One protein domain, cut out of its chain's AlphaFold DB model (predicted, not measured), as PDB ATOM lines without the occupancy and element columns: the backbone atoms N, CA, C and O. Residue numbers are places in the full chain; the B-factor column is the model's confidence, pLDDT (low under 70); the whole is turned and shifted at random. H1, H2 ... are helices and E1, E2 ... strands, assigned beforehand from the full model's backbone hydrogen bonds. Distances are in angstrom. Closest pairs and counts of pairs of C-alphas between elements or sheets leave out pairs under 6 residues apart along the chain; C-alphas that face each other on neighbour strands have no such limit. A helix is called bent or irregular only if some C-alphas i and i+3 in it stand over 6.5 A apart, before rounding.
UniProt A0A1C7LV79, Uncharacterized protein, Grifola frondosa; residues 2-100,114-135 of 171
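Overview. This is residues 2 to 100 and 114 to 135 of the 171 residues of an uncharacterized protein of Grifola frondosa (UniProt A0A1C7LV79). With little regular structure, the chain winds in side-by-side turns whose short parallel strands form one small sheet, E1 E2 E3 E4 E5, while residues 129 to 135 stick out. There are 121 printed residues with H1 E1 H2 E2 H3 E3 E4 E5, class mixed, under half in named elements. The whole is compact, radius of gyration of the C-alphas 15.7 A, spans 55 by 40 by 26 A.

Along the chain. Find C-alpha 14 at (45.662, -40.722, -0.130), where E1, residues 14 to 17, begins; E2 is residues 43 to 46, E3 residues 72 to 74, E4 residues 95 to 98, and E5, residues 121 to 124, ends with C-alpha 124 at (50.876, -58.870, -5.474). H1 is 2 to 6, H2 30 to 40, H3 63 to 66.

Arrangement. Between E1 and E2, N 15 and O 43 are within hydrogen-bond range, 2.9 A. E1 H2 E2 and E2 H3 E3 are strand-helix-strand units, parallel neighbours with a helix between. H2, irregular with C-alphas 36 and 39 7.7 A apart, only grazes the sheet; it touches H1 at C-alphas 33 and 5, 5.6 A, and H3 at 38 and 66, 5.5 A.

Size, cuts and confidence. Residues 101 to 113 are cut out, C-alphas 100 and 114 being 22.6 A apart. Look for pLDDT under 70 at residues 88 to 89 and 132 to 135.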
ATOM      1  N   PHE A   2      36.292 -32.113 -12.168       82.56
ATOM      2  CA  PHE A   2      36.740 -30.789 -12.637       82.56
ATOM      3  C   PHE A   2      36.879 -29.712 -11.540       82.56
ATOM      4  O   PHE A   2      37.894 -29.026 -11.470       82.56
ATOM      5  N   THR A   3      35.917 -29.595 -10.620       85.94
ATOM      6  CA  THR A   3      36.017 -28.651  -9.488       85.94
ATOM      7  C   THR A   3      37.181 -28.984  -8.551       85.94
ATOM      8  O   THR A   3      37.842 -28.081  -8.049       85.94
ATOM      9  N   LEU A   4      37.469 -30.275  -8.346       88.44
ATOM     10  CA  LEU A   4      38.575 -30.728  -7.498       88.44
ATOM     11  C   LEU A   4      39.937 -30.430  -8.133       88.44
ATOM     12  O   LEU A   4      40.887 -30.173  -7.404       88.44
ATOM     13  N   LEU A   5      40.027 -30.411  -9.466       90.50
ATOM     14  CA  LEU A   5      41.244 -30.017 -10.180       90.50
ATOM     15  C   LEU A   5      41.666 -28.585  -9.816       90.50
ATOM     16  O   LEU A   5      42.840 -28.334  -9.591       90.50
ATOM     17  N   HIS A   6      40.702 -27.673  -9.681       90.31
ATOM     18  CA  HIS A   6      40.949 -26.250  -9.418       90.31
ATOM     19  C   HIS A   6      40.861 -25.871  -7.933       90.31
ATOM     20  O   HIS A   6      41.096 -24.722  -7.565       90.31
ATOM     21  N   SER A   7      40.495 -26.817  -7.067       91.19
ATOM     22  CA  SER A   7      40.393 -26.582  -5.628       91.19
ATOM     23  C   SER A   7      41.729 -26.860  -4.954       91.19
ATOM     24  O   SER A   7      42.386 -27.848  -5.263       91.19
ATOM     25  N   SER A   8      42.118 -26.050  -3.972       91.56
ATOM     26  CA  SER A   8      43.255 -26.406  -3.123       91.56
ATOM     27  C   SER A   8      42.870 -27.578  -2.220       91.56
ATOM     28  O   SER A   8      41.979 -27.450  -1.381       91.56
ATOM     29  N   LEU A   9      43.549 -28.716  -2.378       91.94
ATOM     30  CA  LEU A   9      43.351 -29.918  -1.562       91.94
ATOM     31  C   LEU A   9      44.589 -30.184  -0.682       91.94
ATOM     32  O   LEU A   9      45.304 -31.163  -0.891       91.94
ATOM     33  N   PRO A  10      44.913 -29.314   0.294       91.62
ATOM     34  CA  PRO A  10      46.157 -29.419   1.065       91.62
ATOM     35  C   PRO A  10      46.226 -30.677   1.945       91.62
ATOM     36  O   PRO A  10      47.317 -31.142   2.266       91.62
ATOM     37  N   ALA A  11      45.071 -31.232   2.318       94.69
ATOM     38  CA  ALA A  11      44.961 -32.448   3.118       94.69
ATOM     39  C   ALA A  11      44.924 -33.739   2.275       94.69
ATOM     40  O   ALA A  11      44.886 -34.829   2.844       94.69
ATOM     41  N   LEU A  12      44.924 -33.651   0.938       95.81
ATOM     42  CA  LEU A  12      44.886 -34.835   0.084       95.81
ATOM     43  C   LEU A  12      46.242 -35.546   0.116       95.81
ATOM     44  O   LEU A  12      47.216 -35.092  -0.477       95.81
ATOM     45  N   ARG A  13      46.289 -36.667   0.839       96.75
ATOM     46  CA  ARG A  13      47.473 -37.533   0.965       96.75
ATOM     47  C   ARG A  13      47.272 -38.908   0.339       96.75
ATOM     48  O   ARG A  13      48.218 -39.480  -0.194       96.75
ATOM     49  N   HIS A  14      46.042 -39.410   0.378       97.31
ATOM     50  CA  HIS A  14      45.662 -40.722  -0.130       97.31
ATOM     51  C   HIS A  14      44.662 -40.544  -1.268       97.31
ATOM     52  O   HIS A  14      43.618 -39.919  -1.077       97.31
ATOM     53  N   LEU A  15      44.978 -41.097  -2.436       96.19
ATOM     54  CA  LEU A  15      44.111 -41.054  -3.606       96.19
ATOM     55  C   LEU A  15      43.881 -42.467  -4.135       96.19
ATOM     56  O   LEU A  15      44.837 -43.162  -4.465       96.19
ATOM     57  N   THR A  16      42.613 -42.848  -4.276       95.38
ATOM     58  CA  THR A  16      42.203 -44.018  -5.057       95.38
ATOM     59  C   THR A  16      41.458 -43.537  -6.291       95.38
ATOM     60  O   THR A  16      40.486 -42.795  -6.161       95.38
ATOM     61  N   ILE A  17      41.910 -43.929  -7.481       92.44
ATOM     62  CA  ILE A  17      41.355 -43.433  -8.744       92.44
ATOM     63  C   ILE A  17      41.463 -44.482  -9.855       92.44
ATOM     64  O   ILE A  17      42.410 -45.267  -9.901       92.44
ATOM     65  N   THR A  18      40.487 -44.491 -10.761       89.56
ATOM     66  CA  THR A  18      40.542 -45.304 -11.980       89.56
ATOM     67  C   THR A  18      41.412 -44.597 -13.022       89.56
ATOM     68  O   THR A  18      41.110 -43.447 -13.354       89.56
ATOM     69  N   PRO A  19      42.466 -45.243 -13.554       87.81
ATOM     70  CA  PRO A  19      43.385 -44.614 -14.495       87.81
ATOM     71  C   PRO A  19      42.799 -44.628 -15.912       87.81
ATOM     72  O   PRO A  19      43.224 -45.417 -16.743       87.81
ATOM     73  N   TYR A  20      41.784 -43.812 -16.193       85.75
ATOM     74  CA  TYR A  20      41.318 -43.648 -17.572       85.75
ATOM     75  C   TYR A  20      42.379 -42.903 -18.392       85.75
ATOM     76  O   TYR A  20      42.936 -41.913 -17.926       85.75
ATOM     77  N   ASP A  21      42.669 -43.396 -19.596       78.75
ATOM     78  CA  ASP A  21      43.534 -42.690 -20.539       78.75
ATOM     79  C   ASP A  21      42.780 -41.503 -21.144       78.75
ATOM     80  O   ASP A  21      41.650 -41.647 -21.618       78.75
ATOM     81  N   ASP A  22      43.421 -40.338 -21.141       72.31
ATOM     82  CA  ASP A  22      42.825 -39.085 -21.595       72.31
ATOM     83  C   ASP A  22      42.648 -39.053 -23.127       72.31
ATOM     84  O   ASP A  22      41.820 -38.297 -23.635       72.31
ATOM     85  N   VAL A  23      43.371 -39.903 -23.876       76.56
ATOM     86  CA  VAL A  23      43.203 -40.041 -25.336       76.56
ATOM     87  C   VAL A  23      41.945 -40.843 -25.663       76.56
ATOM     88  O   VAL A  23      41.136 -40.442 -26.501       76.56
ATOM     89  N   SER A  24      41.767 -41.978 -24.990       77.56
ATOM     90  CA  SER A  24      40.646 -42.894 -25.221       77.56
ATOM     91  C   SER A  24      39.348 -42.437 -24.547       77.56
ATOM     92  O   SER A  24      38.253 -42.759 -25.011       77.56
ATOM     93  N   VAL A  25      39.460 -41.690 -23.446       81.19
ATOM     94  CA  VAL A  25      38.343 -41.145 -22.671       81.19
ATOM     95  C   VAL A  25      38.569 -39.637 -22.504       81.19
ATOM     96  O   VAL A  25      39.114 -39.212 -21.490       81.19
ATOM     97  N   PRO A  26      38.116 -38.796 -23.454       73.19
ATOM     98  CA  PRO A  26      38.421 -37.355 -23.468       73.19
ATOM     99  C   PRO A  26      37.925 -36.561 -22.250       73.19
ATOM    100  O   PRO A  26      38.348 -35.434 -22.016       73.19
ATOM    101  N   THR A  27      36.987 -37.122 -21.486       81.00
ATOM    102  CA  THR A  27      36.473 -36.534 -20.239       81.00
ATOM    103  C   THR A  27      37.248 -36.982 -19.001       81.00
ATOM    104  O   THR A  27      36.950 -36.527 -17.893       81.00
ATOM    105  N   SER A  28      38.228 -37.873 -19.169       83.56
ATOM    106  CA  SER A  28      39.174 -38.213 -18.121       83.56
ATOM    107  C   SER A  28      39.987 -36.975 -17.758       83.56
ATOM    108  O   SER A  28      40.462 -36.233 -18.610       83.56
ATOM    109  N   LEU A  29      40.110 -36.742 -16.456       87.19
ATOM    110  CA  LEU A  29      40.993 -35.718 -15.900       87.19
ATOM    111  C   LEU A  29      42.093 -36.380 -15.072       87.19
ATOM    112  O   LEU A  29      42.607 -35.764 -14.148       87.19
ATOM    113  N   PHE A  30      42.380 -37.660 -15.316       89.25
ATOM    114  CA  PHE A  30      43.271 -38.443 -14.472       89.25
ATOM    115  C   PHE A  30      44.692 -37.880 -14.492       89.25
ATOM    116  O   PHE A  30      45.196 -37.531 -13.423       89.25
ATOM    117  N   SER A  31      45.301 -37.714 -15.670       87.88
ATOM    118  CA  SER A  31      46.675 -37.197 -15.758       87.88
ATOM    119  C   SER A  31      46.753 -35.775 -15.208       87.88
ATOM    120  O   SER A  31      47.570 -35.505 -14.338       87.88
ATOM    121  N   GLN A  32      45.809 -34.907 -15.590       89.69
ATOM    122  CA  GLN A  32      45.740 -33.526 -15.092       89.69
ATOM    123  C   GLN A  32      45.582 -33.457 -13.567       89.69
ATOM    124  O   GLN A  32      46.192 -32.621 -12.906       89.69
ATOM    125  N   PHE A  33      44.758 -34.331 -12.985       92.38
ATOM    126  CA  PHE A  33      44.556 -34.361 -11.540       92.38
ATOM    127  C   PHE A  33      45.820 -34.810 -10.808       92.38
ATOM    128  O   PHE A  33      46.151 -34.249  -9.762       92.38
ATOM    129  N   ILE A  34      46.532 -35.795 -11.361       93.38
ATOM    130  CA  ILE A  34      47.831 -36.225 -10.846       93.38
ATOM    131  C   ILE A  34      48.867 -35.107 -10.994       93.38
ATOM    132  O   ILE A  34      49.572 -34.841 -10.030       93.38
ATOM    133  N   ASP A  35      48.907 -34.391 -12.113       92.19
ATOM    134  CA  ASP A  35      49.837 -33.274 -12.324       92.19
ATOM    135  C   ASP A  35      49.621 -32.125 -11.332       92.19
ATOM    136  O   ASP A  35      50.583 -31.554 -10.826       92.19
ATOM    137  N   VAL A  36      48.368 -31.812 -10.989       94.12
ATOM    138  CA  VAL A  36      48.059 -30.714 -10.057       94.12
ATOM    139  C   VAL A  36      48.238 -31.110  -8.586       94.12
ATOM    140  O   VAL A  36      48.663 -30.287  -7.771       94.12
ATOM    141  N   HIS A  37      47.887 -32.343  -8.207       94.62
ATOM    142  CA  HIS A  37      47.822 -32.749  -6.791       94.62
ATOM    143  C   HIS A  37      48.861 -33.794  -6.377       94.62
ATOM    144  O   HIS A  37      49.010 -34.058  -5.181       94.62
ATOM    145  N   GLY A  38      49.582 -34.381  -7.331       94.12
ATOM    146  CA  GLY A  38      50.463 -35.535  -7.142       94.12
ATOM    147  C   GLY A  38      51.574 -35.309  -6.128       94.12
ATOM    148  O   GLY A  38      51.836 -36.182  -5.301       94.12
ATOM    149  N   GLU A  39      52.146 -34.106  -6.093       93.81
ATOM    150  CA  GLU A  39      53.231 -33.749  -5.170       93.81
ATOM    151  C   GLU A  39      52.843 -33.919  -3.693       93.81
ATOM    152  O   GLU A  39      53.690 -34.159  -2.832       93.81
ATOM    153  N   LYS A  40      51.550 -33.795  -3.369       94.56
ATOM    154  CA  LYS A  40      51.045 -33.901  -1.993       94.56
ATOM    155  C   LYS A  40      50.736 -35.338  -1.589       94.56
ATOM    156  O   LYS A  40      50.572 -35.588  -0.390       94.56
ATOM    157  N   LEU A  41      50.644 -36.253  -2.553       96.94
ATOM    158  CA  LEU A  41      50.249 -37.631  -2.313       96.94
ATOM    159  C   LEU A  41      51.373 -38.407  -1.633       96.94
ATOM    160  O   LEU A  41      52.517 -38.426  -2.077       96.94
ATOM    161  N   THR A  42      51.008 -39.110  -0.568       97.31
ATOM    162  CA  THR A  42      51.840 -40.137   0.065       97.31
ATOM    163  C   THR A  42      51.398 -41.534  -0.359       97.31
ATOM    164  O   THR A  42      52.160 -42.492  -0.250       97.31
ATOM    165  N   SER A  43      50.176 -41.677  -0.872       97.75
ATOM    166  CA  SER A  43      49.596 -42.957  -1.252       97.75
ATOM    167  C   SER A  43      48.711 -42.794  -2.484       97.75
ATOM    168  O   SER A  43      47.767 -42.001  -2.487       97.75
ATOM    169  N   LEU A  44      49.030 -43.547  -3.537       97.44
ATOM    170  CA  LEU A  44      48.290 -43.561  -4.793       97.44
ATOM    171  C   LEU A  44      47.870 -44.989  -5.133       97.44
ATOM    172  O   LEU A  44      48.709 -45.867  -5.336       97.44
ATOM    173  N   HIS A  45      46.563 -45.200  -5.229       96.44
ATOM    174  CA  HIS A  45      45.949 -46.467  -5.578       96.44
ATOM    175  C   HIS A  45      45.197 -46.355  -6.892       96.44
ATOM    176  O   HIS A  45      44.116 -45.778  -6.975       96.44
ATOM    177  N   LEU A  46      45.762 -46.966  -7.921       94.56
ATOM    178  CA  LEU A  46      45.061 -47.185  -9.166       94.56
ATOM    179  C   LEU A  46      44.168 -48.410  -8.990       94.56
ATOM    180  O   LEU A  46      44.593 -49.438  -8.441       94.56
ATOM    181  N   TYR A  47      42.908 -48.258  -9.379       90.25
ATOM    182  CA  TYR A  47      41.910 -49.307  -9.248       90.25
ATOM    183  C   TYR A  47      40.907 -49.258 -10.393       90.25
ATOM    184  O   TYR A  47      40.215 -48.259 -10.565       90.25
ATOM    185  N   THR A  48      40.786 -50.360 -11.131       85.50
ATOM    186  CA  THR A  48      39.781 -50.508 -12.188       85.50
ATOM    187  C   THR A  48      38.746 -51.540 -11.761       85.50
ATOM    188  O   THR A  48      39.074 -52.686 -11.451       85.50
ATOM    189  N   VAL A  49      37.473 -51.139 -11.748       81.38
ATOM    190  CA  VAL A  49      36.363 -52.043 -11.418       81.38
ATOM    191  C   VAL A  49      36.279 -53.143 -12.478       81.38
ATOM    192  O   VAL A  49      36.242 -52.867 -13.676       81.38
ATOM    193  N   LYS A  50      36.208 -54.402 -12.033       78.19
ATOM    194  CA  LYS A  50      36.058 -55.582 -12.897       78.19
ATOM    195  C   LYS A  50      34.617 -55.680 -13.420       78.19
ATOM    196  O   LYS A  50      33.842 -56.505 -12.951       78.19
ATOM    197  N   GLN A  51      34.249 -54.808 -14.356       79.31
ATOM    198  CA  GLN A  51      32.964 -54.833 -15.068       79.31
ATOM    199  C   GLN A  51      33.164 -55.238 -16.529       79.31
ATOM    200  O   GLN A  51      34.217 -54.954 -17.097       79.31
ATOM    201  N   TRP A  52      32.180 -55.898 -17.144       73.00
ATOM    202  CA  TRP A  52      32.240 -56.275 -18.558       73.00
ATOM    203  C   TRP A  52      31.482 -55.258 -19.428       73.00
ATOM    204  O   TRP A  52      30.333 -54.955 -19.101       73.00
ATOM    205  N   PRO A  53      32.069 -54.761 -20.533       76.19
ATOM    206  CA  PRO A  53      33.459 -54.945 -20.966       76.19
ATOM    207  C   PRO A  53      34.449 -54.150 -20.090       76.19
ATOM    208  O   PRO A  53      34.192 -53.001 -19.734       76.19
ATOM    209  N   THR A  54      35.595 -54.753 -19.743       75.12
ATOM    210  CA  THR A  54      36.635 -54.062 -18.961       75.12
ATOM    211  C   THR A  54      37.548 -53.300 -19.910       75.12
ATOM    212  O   THR A  54      38.326 -53.909 -20.641       75.12
ATOM    213  N   ALA A  55      37.471 -51.973 -19.891       78.56
ATOM    214  CA  ALA A  55      38.462 -51.130 -20.544       78.56
ATOM    215  C   ALA A  55      39.660 -50.959 -19.600       78.56
ATOM    216  O   ALA A  55      39.508 -50.457 -18.484       78.56
ATOM    217  N   LEU A  56      40.832 -51.424 -20.032       83.12
ATOM    218  CA  LEU A  56      42.088 -51.284 -19.301       83.12
ATOM    219  C   LEU A  56      42.960 -50.262 -20.018       83.12
ATOM    220  O   LEU A  56      43.122 -50.333 -21.235       83.12
ATOM    221  N   PHE A  57      43.538 -49.348 -19.251       83.81
ATOM    222  CA  PHE A  57      44.386 -48.288 -19.771       83.81
ATOM    223  C   PHE A  57      45.707 -48.278 -19.004       83.81
ATOM    224  O   PHE A  57      45.708 -48.479 -17.783       83.81
ATOM    225  N   PRO A  58      46.841 -48.092 -19.698       78.12
ATOM    226  CA  PRO A  58      48.122 -47.969 -19.030       78.12
ATOM    227  C   PRO A  58      48.116 -46.727 -18.145       78.12
ATOM    228  O   PRO A  58      47.572 -45.681 -18.493       78.12
ATOM    229  N   SER A  59      48.749 -46.838 -16.987       83.88
ATOM    230  CA  SER A  59      48.981 -45.671 -16.138       83.88
ATOM    231  C   SER A  59      50.161 -44.843 -16.681       83.88
ATOM    232  O   SER A  59      51.041 -45.412 -17.330       83.88
ATOM    233  N   PRO A  60      50.238 -43.528 -16.408       87.06
ATOM    234  CA  PRO A  60      51.359 -42.698 -16.824       87.06
ATOM    235  C   PRO A  60      52.704 -43.268 -16.365       87.06
ATOM    236  O   PRO A  60      52.878 -43.688 -15.220       87.06
ATOM    237  N   THR A  61      53.698 -43.247 -17.247       89.75
ATOM    238  CA  THR A  61      55.070 -43.682 -16.921       89.75
ATOM    239  C   THR A  61      55.809 -42.687 -16.019       89.75
ATOM    240  O   THR A  61      56.859 -43.012 -15.455       89.75
ATOM    241  N   THR A  62      55.245 -41.488 -15.859       90.12
ATOM    242  CA  THR A  62      55.766 -40.346 -15.098       90.12
ATOM    243  C   THR A  62      55.246 -40.277 -13.661       90.12
ATOM    244  O   THR A  62      55.613 -39.358 -12.938       90.12
ATOM    245  N   LEU A  63      54.449 -41.250 -13.191       92.81
ATOM    246  CA  LEU A  63      53.834 -41.214 -11.852       92.81
ATOM    247  C   LEU A  63      54.827 -40.958 -10.709       92.81
ATOM    248  O   LEU A  63      54.505 -40.238  -9.774       92.81
ATOM    249  N   LEU A  64      56.031 -41.531 -10.779       93.25
ATOM    250  CA  LEU A  64      57.061 -41.331  -9.751       93.25
ATOM    251  C   LEU A  64      57.757 -39.962  -9.839       93.25
ATOM    252  O   LEU A  64      58.444 -39.567  -8.907       93.25
ATOM    253  N   GLN A  65      57.612 -39.256 -10.960       91.94
ATOM    254  CA  GLN A  65      58.133 -37.900 -11.146       91.94
ATOM    255  C   GLN A  65      57.133 -36.885 -10.598       91.94
ATOM    256  O   GLN A  65      57.512 -35.996  -9.843       91.94
ATOM    257  N   THR A  66      55.851 -37.061 -10.927       92.31
ATOM    258  CA  THR A  66      54.777 -36.181 -10.461       92.31
ATOM    259  C   THR A  66      54.476 -36.381  -8.972       92.31
ATOM    260  O   THR A  66      54.236 -35.425  -8.240       92.31
ATOM    261  N   CYS A  67      54.527 -37.625  -8.489       94.31
ATOM    262  CA  CYS A  67      54.199 -37.980  -7.110       94.31
ATOM    263  C   CYS A  67      55.458 -38.366  -6.311       94.31
ATOM    264  O   CYS A  67      55.560 -39.467  -5.770       94.31
ATOM    265  N   PHE A  68      56.431 -37.457  -6.224       92.75
ATOM    266  CA  PHE A  68      57.755 -37.735  -5.646       92.75
ATOM    267  C   PHE A  68      57.760 -38.056  -4.135       92.75
ATOM    268  O   PHE A  68      58.727 -38.623  -3.627       92.75
ATOM    269  N   ASN A  69      56.683 -37.717  -3.413       93.75
ATOM    270  CA  ASN A  69      56.516 -37.989  -1.979       93.75
ATOM    271  C   ASN A  69      55.798 -39.320  -1.682       93.75
ATOM    272  O   ASN A  69      55.463 -39.592  -0.524       93.75
ATOM    273  N   LEU A  70      55.538 -40.162  -2.694       96.19
ATOM    274  CA  LEU A  70      54.832 -41.422  -2.465       96.19
ATOM    275  C   LEU A  70      55.614 -42.338  -1.522       96.19
ATOM    276  O   LEU A  70      56.788 -42.645  -1.724       96.19
ATOM    277  N   TYR A  71      54.893 -42.820  -0.518       97.19
ATOM    278  CA  TYR A  71      55.241 -43.936   0.347       97.19
ATOM    279  C   TYR A  71      54.693 -45.249  -0.229       97.19
ATOM    280  O   TYR A  71      55.396 -46.261  -0.244       97.19
ATOM    281  N   HIS A  72      53.462 -45.229  -0.761       98.06
ATOM    282  CA  HIS A  72      52.786 -46.400  -1.328       98.06
ATOM    283  C   HIS A  72      52.203 -46.099  -2.712       98.06
ATOM    284  O   HIS A  72      51.363 -45.217  -2.866       98.06
ATOM    285  N   LEU A  73      52.614 -46.875  -3.713       97.69
ATOM    286  CA  LEU A  73      52.051 -46.868  -5.060       97.69
ATOM    287  C   LEU A  73      51.406 -48.221  -5.354       97.69
ATOM    288  O   LEU A  73      52.042 -49.260  -5.193       97.69
ATOM    289  N   SER A  74      50.158 -48.226  -5.805       96.75
ATOM    290  CA  SER A  74      49.438 -49.421  -6.234       96.75
ATOM    291  C   SER A  74      49.000 -49.267  -7.686       96.75
ATOM    292  O   SER A  74      48.147 -48.440  -7.979       96.75
ATOM    293  N   LEU A  75      49.584 -50.062  -8.581       95.62
ATOM    294  CA  LEU A  75      49.379 -50.017 -10.032       95.62
ATOM    295  C   LEU A  75      48.264 -50.956 -10.492       95.62
ATOM    296  O   LEU A  75      47.984 -51.955  -9.827       95.62
ATOM    297  N   GLU A  76      47.698 -50.679 -11.665       92.19
ATOM    298  CA  GLU A  76      46.743 -51.543 -12.373       92.19
ATOM    299  C   GLU A  76      47.337 -52.169 -13.636       92.19
ATOM    300  O   GLU A  76      48.446 -51.828 -14.046       92.19
ATOM    301  N   LEU A  77      46.604 -53.119 -14.226       89.69
ATOM    302  CA  LEU A  77      46.920 -53.657 -15.548       89.69
ATOM    303  C   LEU A  77      46.389 -52.736 -16.668       89.69
ATOM    304  O   LEU A  77      45.275 -52.227 -16.541       89.69
ATOM    305  N   PRO A  78      47.112 -52.615 -17.798       90.81
ATOM    306  CA  PRO A  78      48.480 -53.100 -18.016       90.81
ATOM    307  C   PRO A  78      49.504 -52.326 -17.167       90.81
ATOM    308  O   PRO A  78      49.363 -51.120 -16.961       90.81
ATOM    309  N   LEU A  79      50.535 -53.023 -16.673       91.94
ATOM    310  CA  LEU A  79      51.560 -52.403 -15.832       91.94
ATOM    311  C   LEU A  79      52.394 -51.396 -16.647       91.94
ATOM    312  O   LEU A  79      52.869 -51.742 -17.728       91.94
ATOM    313  N   PRO A  80      52.609 -50.169 -16.143       91.25
ATOM    314  CA  PRO A  80      53.406 -49.169 -16.840       91.25
ATOM    315  C   PRO A  80      54.909 -49.433 -16.701       91.25
ATOM    316  O   PRO A  80      55.382 -49.935 -15.679       91.25
ATOM    317  N   VAL A  81      55.689 -48.980 -17.683       90.88
ATOM    318  CA  VAL A  81      57.147 -48.866 -17.546       90.88
ATOM    319  C   VAL A  81      57.450 -47.594 -16.759       90.88
ATOM    320  O   VAL A  81      57.505 -46.499 -17.314       90.88
ATOM    321  N   LEU A  82      57.583 -47.722 -15.439       90.81
ATOM    322  CA  LEU A  82      57.852 -46.582 -14.567       90.81
ATOM    323  C   LEU A  82      59.227 -45.973 -14.859       90.81
ATOM    324  O   LEU A  82      60.224 -46.683 -14.981       90.81
ATOM    325  N   SER A  83      59.280 -44.645 -14.909       88.00
ATOM    326  CA  SER A  83      60.505 -43.900 -15.173       88.00
ATOM    327  C   SER A  83      60.731 -42.811 -14.128       88.00
ATOM    328  O   SER A  83      59.805 -42.132 -13.687       88.00
ATOM    329  N   LEU A  84      61.992 -42.617 -13.757       88.25
ATOM    330  CA  LEU A  84      62.450 -41.501 -12.934       88.25
ATOM    331  C   LEU A  84      63.518 -40.744 -13.714       88.25
ATOM    332  O   LEU A  84      64.445 -41.379 -14.232       88.25
ATOM    333  N   SER A  85      63.416 -39.415 -13.777       80.62
ATOM    334  CA  SER A  85      64.453 -38.579 -14.390       80.62
ATOM    335  C   SER A  85      65.776 -38.689 -13.613       80.62
ATOM    336  O   SER A  85      65.852 -39.286 -12.534       80.62
ATOM    337  N   SER A  86      66.870 -38.211 -14.202       70.56
ATOM    338  CA  SER A  86      68.177 -38.109 -13.533       70.56
ATOM    339  C   SER A  86      68.156 -37.160 -12.336       70.56
ATOM    340  O   SER A  86      68.940 -37.336 -11.408       70.56
ATOM    341  N   ASP A  87      67.250 -36.186 -12.366       70.25
ATOM    342  CA  ASP A  87      67.233 -35.056 -11.438       70.25
ATOM    343  C   ASP A  87      66.682 -35.469 -10.064       70.25
ATOM    344  O   ASP A  87      67.093 -34.944  -9.029       70.25
ATOM    345  N   TYR A  88      65.828 -36.497 -10.035       67.81
ATOM    346  CA  TYR A  88      65.402 -37.160  -8.807       67.81
ATOM    347  C   TYR A  88      66.400 -38.255  -8.434       67.81
ATOM    348  O   TYR A  88      66.302 -39.403  -8.873       67.81
ATOM    349  N   LEU A  89      67.375 -37.897  -7.595       69.81
ATOM    350  CA  LEU A  89      68.436 -38.820  -7.190       69.81
ATOM    351  C   LEU A  89      67.901 -40.034  -6.408       69.81
ATOM    352  O   LEU A  89      68.474 -41.119  -6.523       69.81
ATOM    353  N   ARG A  90      66.843 -39.869  -5.593       86.75
ATOM    354  CA  ARG A  90      66.283 -40.923  -4.722       86.75
ATOM    355  C   ARG A  90      64.803 -40.682  -4.423       86.75
ATOM    356  O   ARG A  90      64.454 -39.616  -3.929       86.75
ATOM    357  N   HIS A  91      63.960 -41.689  -4.641       92.88
ATOM    358  CA  HIS A  91      62.538 -41.645  -4.290       92.88
ATOM    359  C   HIS A  91      62.270 -42.299  -2.921       92.88
ATOM    360  O   HIS A  91      62.913 -43.284  -2.546       92.88
ATOM    361  N   SER A  92      61.267 -41.800  -2.191       93.94
ATOM    362  CA  SER A  92      60.842 -42.295  -0.868       93.94
ATOM    363  C   SER A  92      59.907 -43.513  -0.889       93.94
ATOM    364  O   SER A  92      59.324 -43.845   0.143       93.94
ATOM    365  N   LEU A  93      59.720 -44.169  -2.041       97.31
ATOM    366  CA  LEU A  93      58.712 -45.220  -2.193       97.31
ATOM    367  C   LEU A  93      59.103 -46.432  -1.349       97.31
ATOM    368  O   LEU A  93      60.211 -46.936  -1.507       97.31
ATOM    369  N   GLN A  94      58.197 -46.907  -0.492       97.94
ATOM    370  CA  GLN A  94      58.430 -48.063   0.381       97.94
ATOM    371  C   GLN A  94      57.607 -49.282  -0.019       97.94
ATOM    372  O   GLN A  94      58.075 -50.413   0.125       97.94
ATOM    373  N   ILE A  95      56.403 -49.057  -0.549       98.31
ATOM    374  CA  ILE A  95      55.476 -50.119  -0.932       98.31
ATOM    375  C   ILE A  95      55.077 -49.940  -2.394       98.31
ATOM    376  O   ILE A  95      54.474 -48.934  -2.769       98.31
ATOM    377  N   LEU A  96      55.350 -50.958  -3.206       97.75
ATOM    378  CA  LEU A  96      54.851 -51.070  -4.571       97.75
ATOM    379  C   LEU A  96      53.863 -52.232  -4.650       97.75
ATOM    380  O   LEU A  96      54.228 -53.383  -4.444       97.75
ATOM    381  N   SER A  97      52.601 -51.955  -4.943       97.38
ATOM    382  CA  SER A  97      51.587 -52.980  -5.178       97.38
ATOM    383  C   SER A  97      51.283 -53.105  -6.665       97.38
ATOM    384  O   SER A  97      51.085 -52.108  -7.349       97.38
ATOM    385  N   ILE A  98      51.198 -54.333  -7.153       96.00
ATOM    386  CA  ILE A  98      50.812 -54.672  -8.527       96.00
ATOM    387  C   ILE A  98      49.690 -55.710  -8.492       96.00
ATOM    388  O   ILE A  98      49.566 -56.417  -7.490       96.00
ATOM    389  N   PRO A  99      48.872 -55.866  -9.544       93.62
ATOM    390  CA  PRO A  99      47.831 -56.889  -9.552       93.62
ATOM    391  C   PRO A  99      48.444 -58.291  -9.496       93.62
ATOM    392  O   PRO A  99      48.119 -59.077  -8.606       93.62
ATOM    393  N   ARG A 100      49.385 -58.596 -10.396       93.38
ATOM    394  CA  ARG A 100      50.042 -59.906 -10.514       93.38
ATOM    395  C   ARG A 100      51.506 -59.737 -10.948       93.38
ATOM    396  O   ARG A 100      51.802 -58.727 -11.581       93.38
ATOM    397  N   PRO A 114      67.971 -48.877  -8.142       92.94
ATOM    398  CA  PRO A 114      68.991 -47.933  -7.676       92.94
ATOM    399  C   PRO A 114      68.436 -46.553  -7.289       92.94
ATOM    400  O   PRO A 114      69.018 -45.874  -6.445       92.94
ATOM    401  N   LYS A 115      67.304 -46.149  -7.881       93.62
ATOM    402  CA  LYS A 115      66.598 -44.890  -7.596       93.62
ATOM    403  C   LYS A 115      65.503 -45.034  -6.533       93.62
ATOM    404  O   LYS A 115      64.948 -44.026  -6.097       93.62
ATOM    405  N   LEU A 116      65.210 -46.258  -6.086       95.25
ATOM    406  CA  LEU A 116      64.206 -46.582  -5.067       95.25
ATOM    407  C   LEU A 116      64.861 -47.185  -3.809       95.25
ATOM    408  O   LEU A 116      64.522 -48.301  -3.413       95.25
ATOM    409  N   PRO A 117      65.798 -46.479  -3.150       94.88
ATOM    410  CA  PRO A 117      66.561 -47.048  -2.038       94.88
ATOM    411  C   PRO A 117      65.702 -47.377  -0.808       94.88
ATOM    412  O   PRO A 117      66.137 -48.141   0.046       94.88
ATOM    413  N   SER A 118      64.504 -46.793  -0.708       96.12
ATOM    414  CA  SER A 118      63.585 -47.001   0.415       96.12
ATOM    415  C   SER A 118      62.578 -48.124   0.172       96.12
ATOM    416  O   SER A 118      61.765 -48.389   1.054       96.12
ATOM    417  N   LEU A 119      62.597 -48.769  -1.002       97.88
ATOM    418  CA  LEU A 119      61.619 -49.796  -1.342       97.88
ATOM    419  C   LEU A 119      61.835 -51.020  -0.451       97.88
ATOM    420  O   LEU A 119      62.909 -51.612  -0.450       97.88
ATOM    421  N   GLN A 120      60.804 -51.395   0.300       97.69
ATOM    422  CA  GLN A 120      60.849 -52.506   1.253       97.69
ATOM    423  C   GLN A 120      59.919 -53.637   0.838       97.69
ATOM    424  O   GLN A 120      60.266 -54.805   0.992       97.69
ATOM    425  N   PHE A 121      58.757 -53.301   0.275       98.19
ATOM    426  CA  PHE A 121      57.717 -54.270  -0.033       98.19
ATOM    427  C   PHE A 121      57.260 -54.160  -1.479       98.19
ATOM    428  O   PHE A 121      56.901 -53.087  -1.969       98.19
ATOM    429  N   VAL A 122      57.196 -55.311  -2.139       97.94
ATOM    430  CA  VAL A 122      56.465 -55.493  -3.387       97.94
ATOM    431  C   VAL A 122      55.288 -56.412  -3.094       97.94
ATOM    432  O   VAL A 122      55.477 -57.538  -2.645       97.94
ATOM    433  N   ARG A 123      54.065 -55.934  -3.315       97.00
ATOM    434  CA  ARG A 123      52.827 -56.667  -3.026       97.00
ATOM    435  C   ARG A 123      52.126 -57.094  -4.305       97.00
ATOM    436  O   ARG A 123      51.846 -56.260  -5.162       97.00
ATOM    437  N   THR A 124      51.734 -58.359  -4.394       96.00
ATOM    438  CA  THR A 124      50.876 -58.870  -5.474       96.00
ATOM    439  C   THR A 124      49.422 -58.948  -4.998       96.00
ATOM    440  O   THR A 124      49.082 -59.814  -4.194       96.00
ATOM    441  N   ARG A 125      48.560 -58.037  -5.461       93.56
ATOM    442  CA  ARG A 125      47.198 -57.820  -4.934       93.56
ATOM    443  C   ARG A 125      46.189 -58.913  -5.286       93.56
ATOM    444  O   ARG A 125      45.300 -59.173  -4.485       93.56
ATOM    445  N   ASP A 126      46.338 -59.567  -6.434       91.81
ATOM    446  CA  ASP A 126      45.373 -60.550  -6.949       91.81
ATOM    447  C   ASP A 126      45.879 -61.998  -6.831       91.81
ATOM    448  O   ASP A 126      45.307 -62.917  -7.421       91.81
ATOM    449  N   VAL A 127      46.978 -62.214  -6.107       91.00
ATOM    450  CA  VAL A 127      47.646 -63.514  -6.006       91.00
ATOM    451  C   VAL A 127      47.869 -63.875  -4.542       91.00
ATOM    452  O   VAL A 127      48.097 -63.005  -3.703       91.00
ATOM    453  N   ARG A 128      47.786 -65.167  -4.228       91.19
ATOM    454  CA  ARG A 128      48.138 -65.750  -2.926       91.19
ATOM    455  C   ARG A 128      49.242 -66.769  -3.112       91.19
ATOM    456  O   ARG A 128      49.238 -67.477  -4.123       91.19
ATOM    457  N   TRP A 129      50.141 -66.887  -2.145       89.31
ATOM    458  CA  TRP A 129      51.060 -68.018  -2.098       89.31
ATOM    459  C   TRP A 129      50.272 -69.327  -1.988       89.31
ATOM    460  O   TRP A 129      49.318 -69.436  -1.210       89.31
ATOM    461  N   LEU A 130      50.665 -70.347  -2.754       84.06
ATOM    462  CA  LEU A 130      50.114 -71.682  -2.541       84.06
ATOM    463  C   LEU A 130      50.557 -72.227  -1.182       84.06
ATOM    464  O   LEU A 130      51.710 -72.096  -0.772       84.06
ATOM    465  N   ARG A 131      49.627 -72.894  -0.493       75.81
ATOM    466  CA  ARG A 131      49.911 -73.580   0.771       75.81
ATOM    467  C   ARG A 131      50.855 -74.764   0.532       75.81
ATOM    468  O   ARG A 131      50.824 -75.396  -0.525       75.81
ATOM    469  N   SER A 132      51.642 -75.104   1.549       63.22
ATOM    470  CA  SER A 132      52.668 -76.161   1.531       63.22
ATOM    471  C   SER A 132      52.154 -77.577   1.213       63.22
ATOM    472  O   SER A 132      52.966 -78.462   0.971       63.22
ATOM    473  N   GLY A 133      50.834 -77.796   1.174       64.25
ATOM    474  CA  GLY A 133      50.206 -79.080   0.839       64.25
ATOM    475  C   GLY A 133      49.920 -79.329  -0.651       64.25
ATOM    476  O   GLY A 133      49.393 -80.387  -0.979       64.25
ATOM    477  N   MET A 134      50.218 -78.388  -1.558       61.53
ATOM    478  CA  MET A 134      50.067 -78.603  -3.010       61.53
ATOM    479  C   MET A 134      51.341 -79.167  -3.651       61.53
ATOM    480  O   MET A 134      52.448 -78.898  -3.188       61.53
ATOM    481  N   SER A 135      51.190 -79.935  -4.737       64.44
ATOM    482  CA  SER A 135      52.308 -80.611  -5.409       64.44
ATOM    483  C   SER A 135      53.413 -79.634  -5.840       64.44
ATOM    484  O   SER A 135      53.151 -78.531  -6.321       64.44
TER     485      SER A 135